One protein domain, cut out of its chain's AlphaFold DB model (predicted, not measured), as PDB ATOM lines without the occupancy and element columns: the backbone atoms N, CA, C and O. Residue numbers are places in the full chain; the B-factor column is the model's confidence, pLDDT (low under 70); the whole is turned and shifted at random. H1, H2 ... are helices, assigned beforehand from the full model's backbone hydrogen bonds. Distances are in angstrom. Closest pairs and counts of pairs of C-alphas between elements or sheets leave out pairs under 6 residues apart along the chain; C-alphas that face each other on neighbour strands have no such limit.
ATOM      1  N   GLU A   5     119.620 -12.045 173.839       87.69
ATOM      2  CA  GLU A   5     118.884 -12.908 174.766       87.69
ATOM      3  C   GLU A   5     119.438 -14.342 174.826       87.69
ATOM      4  O   GLU A   5     119.420 -14.983 175.877       87.69
ATOM      5  N   LEU A   6     119.977 -14.837 173.708       90.56
ATOM      6  CA  LEU A   6     120.615 -16.144 173.620       90.56
ATOM      7  C   LEU A   6     122.032 -16.090 174.201       90.56
ATOM      8  O   LEU A   6     122.387 -16.890 175.071       90.56
ATOM      9  N   GLU A   7     122.852 -15.154 173.722       87.69
ATOM     10  CA  GLU A   7     124.272 -15.107 174.072       87.69
ATOM     11  C   GLU A   7     124.515 -14.760 175.541       87.69
ATOM     12  O   GLU A   7     125.465 -15.280 176.126       87.69
ATOM     13  N   GLU A   8     123.662 -13.948 176.170       88.62
ATOM     14  CA  GLU A   8     123.765 -13.640 177.601       88.62
ATOM     15  C   GLU A   8     123.642 -14.902 178.469       88.62
ATOM     16  O   GLU A   8     124.410 -15.084 179.420       88.62
ATOM     17  N   ILE A   9     122.727 -15.811 178.115       92.88
ATOM     18  CA  ILE A   9     122.548 -17.086 178.819       92.88
ATOM     19  C   ILE A   9     123.748 -17.998 178.563       92.88
ATOM     20  O   ILE A   9     124.358 -18.502 179.512       92.88
ATOM     21  N   ILE A  10     124.104 -18.211 177.290       92.25
ATOM     22  CA  ILE A  10     125.150 -19.174 176.925       92.25
ATOM     23  C   ILE A  10     126.504 -18.743 177.479       92.25
ATOM     24  O   ILE A  10     127.192 -19.557 178.096       92.25
ATOM     25  N   SER A  11     126.863 -17.469 177.314       89.19
ATOM     26  CA  SER A  11     128.157 -16.926 177.736       89.19
ATOM     27  C   SER A  11     128.362 -17.075 179.232       89.19
ATOM     28  O   SER A  11     129.414 -17.540 179.670       89.19
ATOM     29  N   LYS A  12     127.334 -16.757 180.027       90.12
ATOM     30  CA  LYS A  12     127.385 -16.909 181.481       90.12
ATOM     31  C   LYS A  12     127.704 -18.349 181.879       90.12
ATOM     32  O   LYS A  12     128.606 -18.570 182.682       90.12
ATOM     33  N   VAL A  13     127.023 -19.318 181.272       94.62
ATOM     34  CA  VAL A  13     127.215 -20.745 181.562       94.62
ATOM     35  C   VAL A  13     128.622 -21.220 181.186       94.62
ATOM     36  O   VAL A  13     129.288 -21.888 181.978       94.62
ATOM     37  N   ILE A  14     129.104 -20.891 179.984       92.62
ATOM     38  CA  ILE A  14     130.415 -21.377 179.518       92.62
ATOM     39  C   ILE A  14     131.585 -20.703 180.248       92.62
ATOM     40  O   ILE A  14     132.617 -21.348 180.445       92.62
ATOM     41  N   ILE A  15     131.428 -19.443 180.671       91.69
ATOM     42  CA  ILE A  15     132.418 -18.720 181.480       91.69
ATOM     43  C   ILE A  15     132.446 -19.288 182.900       91.69
ATOM     44  O   ILE A  15     133.522 -19.614 183.394       91.69
ATOM     45  N   ASN A  16     131.287 -19.473 183.540       93.38
ATOM     46  CA  ASN A  16     131.204 -20.026 184.898       93.38
ATOM     47  C   ASN A  16     131.784 -21.441 184.994       93.38
ATOM     48  O   ASN A  16     132.360 -21.816 186.014       93.38
ATOM     49  N   ALA A  17     131.662 -22.220 183.921       93.81
ATOM     50  CA  ALA A  17     132.238 -23.552 183.833       93.81
ATOM     51  C   ALA A  17     133.721 -23.574 183.409       93.81
ATOM     52  O   ALA A  17     134.257 -24.661 183.191       93.81
ATOM     53  N   ASP A  18     134.389 -22.422 183.257       92.62
ATOM     54  CA  ASP A  18     135.766 -22.294 182.750       92.62
ATOM     55  C   ASP A  18     136.002 -23.054 181.421       92.62
ATOM     56  O   ASP A  18     137.078 -23.611 181.180       92.62
ATOM     57  N   ILE A  19     134.983 -23.137 180.553       91.94
ATOM     58  CA  ILE A  19     135.105 -23.750 179.215       91.94
ATOM     59  C   ILE A  19     135.840 -22.801 178.264       91.94
ATOM     60  O   ILE A  19     136.564 -23.238 177.369       91.94
ATOM     61  N   VAL A  20     135.654 -21.501 178.470       87.75
ATOM     62  CA  VAL A  20     136.310 -20.416 177.739       87.75
ATOM     63  C   VAL A  20     137.061 -19.512 178.718       87.75
ATOM     64  O   VAL A  20     136.860 -19.585 179.928       87.75
ATOM     65  N   GLY A  21     137.957 -18.669 178.198       81.31
ATOM     66  CA  GLY A  21     138.646 -17.667 179.013       81.31
ATOM     67  C   GLY A  21     137.680 -16.630 179.595       81.31
ATOM     68  O   GLY A  21     136.608 -16.395 179.048       81.31
ATOM     69  N   LYS A  22     138.081 -15.974 180.689       74.94
ATOM     70  CA  LYS A  22     137.269 -14.932 181.347       74.94
ATOM     71  C   LYS A  22     137.050 -13.690 180.478       74.94
ATOM     72  O   LYS A  22     136.057 -13.002 180.662       74.94
ATOM     73  N   ASP A  23     137.930 -13.467 179.505       69.94
ATOM     74  CA  ASP A  23     137.833 -12.395 178.507       69.94
ATOM     75  C   ASP A  23     137.034 -12.824 177.260       69.94
ATOM     76  O   ASP A  23     137.252 -12.323 176.158       69.94
ATOM     77  N   TYR A  24     136.146 -13.815 177.389       70.12
ATOM     78  CA  TYR A  24     135.276 -14.233 176.296       70.12
ATOM     79  C   TYR A  24     134.149 -13.211 176.099       70.12
ATOM     80  O   TYR A  24     133.169 -13.197 176.844       70.12
ATOM     81  N   TYR A  25     134.287 -12.365 175.076       65.38
ATOM     82  CA  TYR A  25     133.265 -11.405 174.661       65.38
ATOM     83  C   TYR A  25     132.369 -12.010 173.578       65.38
ATOM     84  O   TYR A  25     132.823 -12.377 172.494       65.38
ATOM     85  N   PHE A  26     131.074 -12.109 173.867       64.62
ATOM     86  CA  PHE A  26     130.094 -12.708 172.959       64.62
ATOM     87  C   PHE A  26     129.723 -11.805 171.780       64.62
ATOM     88  O   PHE A  26     129.313 -12.300 170.739       64.62
ATOM     89  N   ILE A  27     129.910 -10.487 171.917       56.62
ATOM     90  CA  ILE A  27     129.674  -9.517 170.836       56.62
ATOM     91  C   ILE A  27     130.566  -9.829 169.619       56.62
ATOM     92  O   ILE A  27     130.165  -9.577 168.484       56.62
ATOM     93  N   ASP A  28     131.711 -10.480 169.842       53.00
ATOM     94  CA  ASP A  28     132.655 -10.877 168.795       53.00
ATOM     95  C   ASP A  28     132.349 -12.259 168.185       53.00
ATOM     96  O   ASP A  28     133.074 -12.723 167.302       53.00
ATOM     97  N   ARG A  29     131.296 -12.958 168.642       62.09
ATOM     98  CA  ARG A  29     130.942 -14.303 168.160       62.09
ATOM     99  C   ARG A  29     129.483 -14.370 167.732       62.09
ATOM    100  O   ARG A  29     128.568 -14.201 168.525       62.09
ATOM    101  N   ALA A  30     129.264 -14.653 166.453       64.38
ATOM    102  CA  ALA A  30     127.921 -14.725 165.900       64.38
ATOM    103  C   ALA A  30     127.102 -15.875 166.520       64.38
ATOM    104  O   ALA A  30     127.595 -16.992 166.722       64.38
ATOM    105  N   SER A  31     125.819 -15.608 166.775       66.75
ATOM    106  CA  SER A  31     124.876 -16.607 167.291       66.75
ATOM    107  C   SER A  31     124.618 -17.729 166.297       66.75
ATOM    108  O   SER A  31     124.430 -18.874 166.703       66.75
ATOM    109  N   PHE A  32     124.723 -17.411 165.011       67.81
ATOM    110  CA  PHE A  32     124.718 -18.350 163.905       67.81
ATOM    111  C   PHE A  32     125.868 -18.032 162.946       67.81
ATOM    112  O   PHE A  32     126.218 -16.862 162.749       67.81
ATOM    113  N   LEU A  33     126.479 -19.076 162.391       63.12
ATOM    114  CA  LEU A  33     127.512 -18.957 161.376       63.12
ATOM    115  C   LEU A  33     126.860 -18.606 160.042       63.12
ATOM    116  O   LEU A  33     125.849 -19.171 159.634       63.12
ATOM    117  N   ILE A  34     127.468 -17.646 159.366       59.25
ATOM    118  CA  ILE A  34     127.185 -17.320 157.977       59.25
ATOM    119  C   ILE A  34     128.507 -17.588 157.282       59.25
ATOM    120  O   ILE A  34     129.543 -17.137 157.782       59.25
ATOM    121  N   GLU A  35     128.493 -18.330 156.177       54.41
ATOM    122  CA  GLU A  35     129.687 -18.454 155.347       54.41
ATOM    123  C   GLU A  35     130.241 -17.054 155.056       54.41
ATOM    124  O   GLU A  35     129.494 -16.125 154.739       54.41
ATOM    125  N   GLU A  36     131.557 -16.902 155.196       47.28
ATOM    126  CA  GLU A  36     132.310 -15.642 155.131       47.28
ATOM    127  C   GLU A  36     132.192 -14.884 153.793       47.28
ATOM    128  O   GLU A  36     132.930 -13.930 153.555       47.28
ATOM    129  N   ASN A  75     115.814 -11.245 161.692       84.69
ATOM    130  CA  ASN A  75     115.545 -10.149 162.625       84.69
ATOM    131  C   ASN A  75     115.201 -10.558 164.074       84.69
ATOM    132  O   ASN A  75     115.194  -9.689 164.944       84.69
ATOM    133  N   ASN A  76     114.900 -11.830 164.351       87.12
ATOM    134  CA  ASN A  76     114.559 -12.318 165.688       87.12
ATOM    135  C   ASN A  76     114.852 -13.821 165.856       87.12
ATOM    136  O   ASN A  76     115.102 -14.538 164.881       87.12
ATOM    137  N   LEU A  77     114.791 -14.294 167.105       89.62
ATOM    138  CA  LEU A  77     115.102 -15.682 167.443       89.62
ATOM    139  C   LEU A  77     114.080 -16.685 166.887       89.62
ATOM    140  O   LEU A  77     114.479 -17.794 166.547       89.62
ATOM    141  N   ASN A  78     112.808 -16.302 166.720       90.06
ATOM    142  CA  ASN A  78     111.789 -17.172 166.119       90.06
ATOM    143  C   ASN A  78     112.143 -17.579 164.691       90.06
ATOM    144  O   ASN A  78     111.929 -18.728 164.319       90.06
ATOM    145  N   VAL A  79     112.714 -16.676 163.888       89.19
ATOM    146  CA  VAL A  79     113.138 -17.037 162.527       89.19
ATOM    147  C   VAL A  79     114.273 -18.060 162.560       89.19
ATOM    148  O   VAL A  79     114.280 -19.006 161.771       89.19
ATOM    149  N   LEU A  80     115.229 -17.898 163.481       88.94
ATOM    150  CA  LEU A  80     116.292 -18.886 163.664       88.94
ATOM    151  C   LEU A  80     115.727 -20.221 164.169       88.94
ATOM    152  O   LEU A  80     116.131 -21.267 163.671       88.94
ATOM    153  N   TYR A  81     114.782 -20.189 165.109       93.06
ATOM    154  CA  TYR A  81     114.085 -21.363 165.628       93.06
ATOM    155  C   TYR A  81     113.382 -22.150 164.518       93.06
ATOM    156  O   TYR A  81     113.667 -23.333 164.353       93.06
ATOM    157  N   GLU A  82     112.556 -21.491 163.698       92.12
ATOM    158  CA  GLU A  82     111.876 -22.122 162.559       92.12
ATOM    159  C   GLU A  82     112.865 -22.786 161.597       92.12
ATOM    160  O   GLU A  82     112.565 -23.809 160.987       92.12
ATOM    161  N   PHE A  83     114.072 -22.231 161.485       88.69
ATOM    162  CA  PHE A  83     115.121 -22.812 160.667       88.69
ATOM    163  C   PHE A  83     115.779 -24.044 161.302       88.69
ATOM    164  O   PHE A  83     116.261 -24.886 160.555       88.69
ATOM    165  N   ILE A  84     115.831 -24.183 162.632       91.25
ATOM    166  CA  ILE A  84     116.570 -25.271 163.303       91.25
ATOM    167  C   ILE A  84     115.707 -26.325 164.002       91.25
ATOM    168  O   ILE A  84     116.255 -27.360 164.379       91.25
ATOM    169  N   LYS A  85     114.406 -26.085 164.208       90.12
ATOM    170  CA  LYS A  85     113.557 -26.922 165.075       90.12
ATOM    171  C   LYS A  85     113.516 -28.397 164.666       90.12
ATOM    172  O   LYS A  85     113.660 -29.260 165.520       90.12
ATOM    173  N   ASP A  86     113.472 -28.678 163.364       90.31
ATOM    174  CA  ASP A  86     113.415 -30.045 162.823       90.31
ATOM    175  C   ASP A  86     114.806 -30.665 162.575       90.31
ATOM    176  O   ASP A  86     114.932 -31.767 162.036       90.31
ATOM    177  N   LYS A  87     115.885 -29.944 162.907       90.88
ATOM    178  CA  LYS A  87     117.263 -30.355 162.612       90.88
ATOM    179  C   LYS A  87     117.862 -31.087 163.802       90.88
ATOM    180  O   LYS A  87     118.042 -30.497 164.863       90.88
ATOM    181  N   GLU A  88     118.255 -32.345 163.618       87.06
ATOM    182  CA  GLU A  88     118.925 -33.160 164.653       87.06
ATOM    183  C   GLU A  88     120.385 -33.507 164.318       87.06
ATOM    184  O   GLU A  88     121.132 -34.024 165.155       87.06
ATOM    185  N   GLY A  89     120.824 -33.210 163.092       86.75
ATOM    186  CA  GLY A  89     122.167 -33.525 162.620       86.75
ATOM    187  C   GLY A  89     123.238 -32.702 163.334       86.75
ATOM    188  O   GLY A  89     123.176 -31.477 163.365       86.75
ATOM    189  N   ARG A  90     124.273 -33.366 163.867       87.19
ATOM    190  CA  ARG A  90     125.417 -32.679 164.493       87.19
ATOM    191  C   ARG A  90     126.099 -31.705 163.533       87.19
ATOM    192  O   ARG A  90     126.423 -30.604 163.957       87.19
ATOM    193  N   GLU A  91     126.404 -32.155 162.316       88.12
ATOM    194  CA  GLU A  91     127.117 -31.350 161.312       88.12
ATOM    195  C   GLU A  91     126.254 -30.162 160.904       88.12
ATOM    196  O   GLU A  91     126.662 -29.026 161.084       88.12
ATOM    197  N   GLU A  92     125.002 -30.424 160.543       89.50
ATOM    198  CA  GLU A  92     124.034 -29.400 160.172       89.50
ATOM    199  C   GLU A  92     123.838 -28.327 161.260       89.50
ATOM    200  O   GLU A  92     123.931 -27.131 160.993       89.50
ATOM    201  N   LEU A  93     123.612 -28.730 162.513       90.19
ATOM    202  CA  LEU A  93     123.458 -27.778 163.615       90.19
ATOM    203  C   LEU A  93     124.760 -27.048 163.943       90.19
ATOM    204  O   LEU A  93     124.717 -25.894 164.362       90.19
ATOM    205  N   HIS A  94     125.913 -27.698 163.778       87.94
ATOM    206  CA  HIS A  94     127.206 -27.049 163.954       87.94
ATOM    207  C   HIS A  94     127.464 -26.018 162.852       87.94
ATOM    208  O   HIS A  94     127.942 -24.932 163.155       87.94
ATOM    209  N   ASP A  95     127.110 -26.313 161.605       85.06
ATOM    210  CA  ASP A  95     127.285 -25.392 160.481       85.06
ATOM    211  C   ASP A  95     126.377 -24.167 160.610       85.06
ATOM    212  O   ASP A  95     126.748 -23.080 160.184       85.06
ATOM    213  N   ILE A  96     125.221 -24.314 161.265       86.25
ATOM    214  CA  ILE A  96     124.284 -23.210 161.498       86.25
ATOM    215  C   ILE A  96     124.627 -22.435 162.772       86.25
ATOM    216  O   ILE A  96     124.721 -21.215 162.747       86.25
ATOM    217  N   LEU A  97     124.789 -23.105 163.915       87.75
ATOM    218  CA  LEU A  97     124.911 -22.460 165.234       87.75
ATOM    219  C   LEU A  97     126.367 -22.307 165.701       87.75
ATOM    220  O   LEU A  97     126.647 -21.615 166.686       87.75
ATOM    221  N   GLY A  98     127.304 -22.946 165.006       86.69
ATOM    222  CA  GLY A  98     128.729 -22.902 165.295       86.69
ATOM    223  C   GLY A  98     129.123 -23.576 166.602       86.69
ATOM    224  O   GLY A  98     128.580 -24.602 167.035       86.69
ATOM    225  N   GLN A  99     130.123 -22.983 167.252       84.62
ATOM    226  CA  GLN A  99     130.595 -23.454 168.545       84.62
ATOM    227  C   GLN A  99     129.452 -23.434 169.569       84.62
ATOM    228  O   GLN A  99     128.626 -22.525 169.596       84.62
ATOM    229  N   PHE A 100     129.429 -24.452 170.431       90.88
ATOM    230  CA  PHE A 100     128.406 -24.622 171.465       90.88
ATOM    231  C   PHE A 100     126.977 -24.796 170.928       90.88
ATOM    232  O   PHE A 100     126.030 -24.595 171.685       90.88
ATOM    233  N   TRP A 101     126.804 -25.254 169.679       91.75
ATOM    234  CA  TRP A 101     125.489 -25.478 169.059       91.75
ATOM    235  C   TRP A 101     124.481 -26.221 169.950       91.75
ATOM    236  O   TRP A 101     123.308 -25.886 169.933       91.75
ATOM    237  N   GLN A 102     124.916 -27.187 170.769       94.56
ATOM    238  CA  GLN A 102     124.027 -27.932 171.679       94.56
ATOM    239  C   GLN A 102     123.448 -27.046 172.787       94.56
ATOM    240  O   GLN A 102     122.273 -27.150 173.119       94.56
ATOM    241  N   PHE A 103     124.281 -26.160 173.343       95.38
ATOM    242  CA  PHE A 103     123.857 -25.190 174.348       95.38
ATOM    243  C   PHE A 103     122.909 -24.172 173.711       95.38
ATOM    244  O   PHE A 103     121.835 -23.909 174.244       95.38
ATOM    245  N   LYS A 104     123.278 -23.667 172.527       94.44
ATOM    246  CA  LYS A 104     122.463 -22.718 171.766       94.44
ATOM    247  C   LYS A 104     121.108 -23.308 171.375       94.44
ATOM    248  O   LYS A 104     120.099 -22.656 171.601       94.44
ATOM    249  N   LYS A 105     121.061 -24.549 170.871       95.00
ATOM    250  CA  LYS A 105     119.808 -25.236 170.523       95.00
ATOM    251  C   LYS A 105     118.894 -25.360 171.743       95.00
ATOM    252  O   LYS A 105     117.748 -24.947 171.654       95.00
ATOM    253  N   ALA A 106     119.400 -25.826 172.888       96.31
ATOM    254  CA  ALA A 106     118.597 -25.910 174.113       96.31
ATOM    255  C   ALA A 106     118.001 -24.552 174.529       96.31
ATOM    256  O   ALA A 106     116.817 -24.468 174.849       96.31
ATOM    257  N   ALA A 107     118.809 -23.489 174.496       96.19
ATOM    258  CA  ALA A 107     118.346 -22.149 174.839       96.19
ATOM    259  C   ALA A 107     117.322 -21.606 173.832       96.19
ATOM    260  O   ALA A 107     116.323 -21.037 174.256       96.19
ATOM    261  N   ILE A 108     117.516 -21.826 172.528       95.56
ATOM    262  CA  ILE A 108     116.549 -21.431 171.494       95.56
ATOM    263  C   ILE A 108     115.211 -22.147 171.704       95.56
ATOM    264  O   ILE A 108     114.185 -21.478 171.759       95.56
ATOM    265  N   LEU A 109     115.217 -23.471 171.903       96.06
ATOM    266  CA  LEU A 109     113.993 -24.237 172.179       96.06
ATOM    267  C   LEU A 109     113.255 -23.680 173.404       96.06
ATOM    268  O   LEU A 109     112.047 -23.472 173.355       96.06
ATOM    269  N   ARG A 110     113.982 -23.365 174.487       96.62
ATOM    270  CA  ARG A 110     113.368 -22.782 175.687       96.62
ATOM    271  C   ARG A 110     112.777 -21.399 175.428       96.62
ATOM    272  O   ARG A 110     111.638 -21.143 175.812       96.62
ATOM    273  N   LEU A 111     113.561 -20.505 174.831       96.00
ATOM    274  CA  LEU A 111     113.176 -19.110 174.605       96.00
ATOM    275  C   LEU A 111     112.012 -18.990 173.617       96.00
ATOM    276  O   LEU A 111     111.235 -18.043 173.730       96.00
ATOM    277  N   CYS A 112     111.878 -19.947 172.699       95.81
ATOM    278  CA  CYS A 112     110.774 -20.038 171.752       95.81
ATOM    279  C   CYS A 112     109.590 -20.876 172.256       95.81
ATOM    280  O   CYS A 112     108.640 -21.041 171.511       95.81
ATOM    281  N   ASN A 113     109.598 -21.360 173.503       95.62
ATOM    282  CA  ASN A 113     108.518 -22.174 174.073       95.62
ATOM    283  C   ASN A 113     108.239 -23.492 173.316       95.62
ATOM    284  O   ASN A 113     107.094 -23.935 173.241       95.62
ATOM    285  N   ASP A 114     109.275 -24.130 172.772       95.88
ATOM    286  CA  ASP A 114     109.137 -25.416 172.085       95.88
ATOM    287  C   ASP A 114     108.779 -26.541 173.072       95.88
ATOM    288  O   ASP A 114     109.402 -26.685 174.130       95.88
ATOM    289  N   GLU A 115     107.797 -27.368 172.712       94.25
ATOM    290  CA  GLU A 115     107.312 -28.470 173.552       94.25
ATOM    291  C   GLU A 115     108.374 -29.551 173.821       94.25
ATOM    292  O   GLU A 115     108.370 -30.180 174.881       94.25
TER     293      GLU A 115
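Overview. This is residues 5 to 36 and 75 to 115 of the 164 residues of an uncharacterized protein of Myroides sp. WP-1 (UniProt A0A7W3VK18). Three helices gather round H4: H1 and H2 pack steeply on it, and H3 meets it at a corner. A long unnamed stretch, residues 17 to 36, loops out beyond the far end of H1 and folds back. The printed part has 73 residues with four named helices, H1 to H4 in order, and no named strand: all helix, compact, radius of gyration of the C-alphas 12.2 A, spans 33 by 29 by 24 A.

Along the chain. H1, residues 5 to 16, starts at C-alpha 5 (118.884, -12.908, 174.766) and is 17.5 A long. H2 is residues 77 to 84, H3 90 to 97. H4, residues 101 to 111, 14.9 A, ends at C-alpha 111 (113.176, -19.110, 174.605).

Arrangement. H4, the hub, touches H1, through residues 6 to 10 of H1 alone, at a steep tilt of 49 degrees; closest C-alphas Leu 6 and Ala 107, 6.5 A. H2 touches H4 at 53 degrees, steep; closest C-alphas Tyr 81 and Ile 108, 6.4 A. H3 touches H4 only at the corner; closest C-alphas His 94 and Trp 101, 5.6 A. H1 and H3 are apart. Every O i to N i+4 pair is within hydrogen-bond range in H2, H3 and H4; in H1, 7 of 8.

Size, cuts and confidence. Residues 37 to 74 are not printed; C-alphas 36 and 75 are 19.2 A apart. Residues 23 and 25 to 36 have pLDDT under 70.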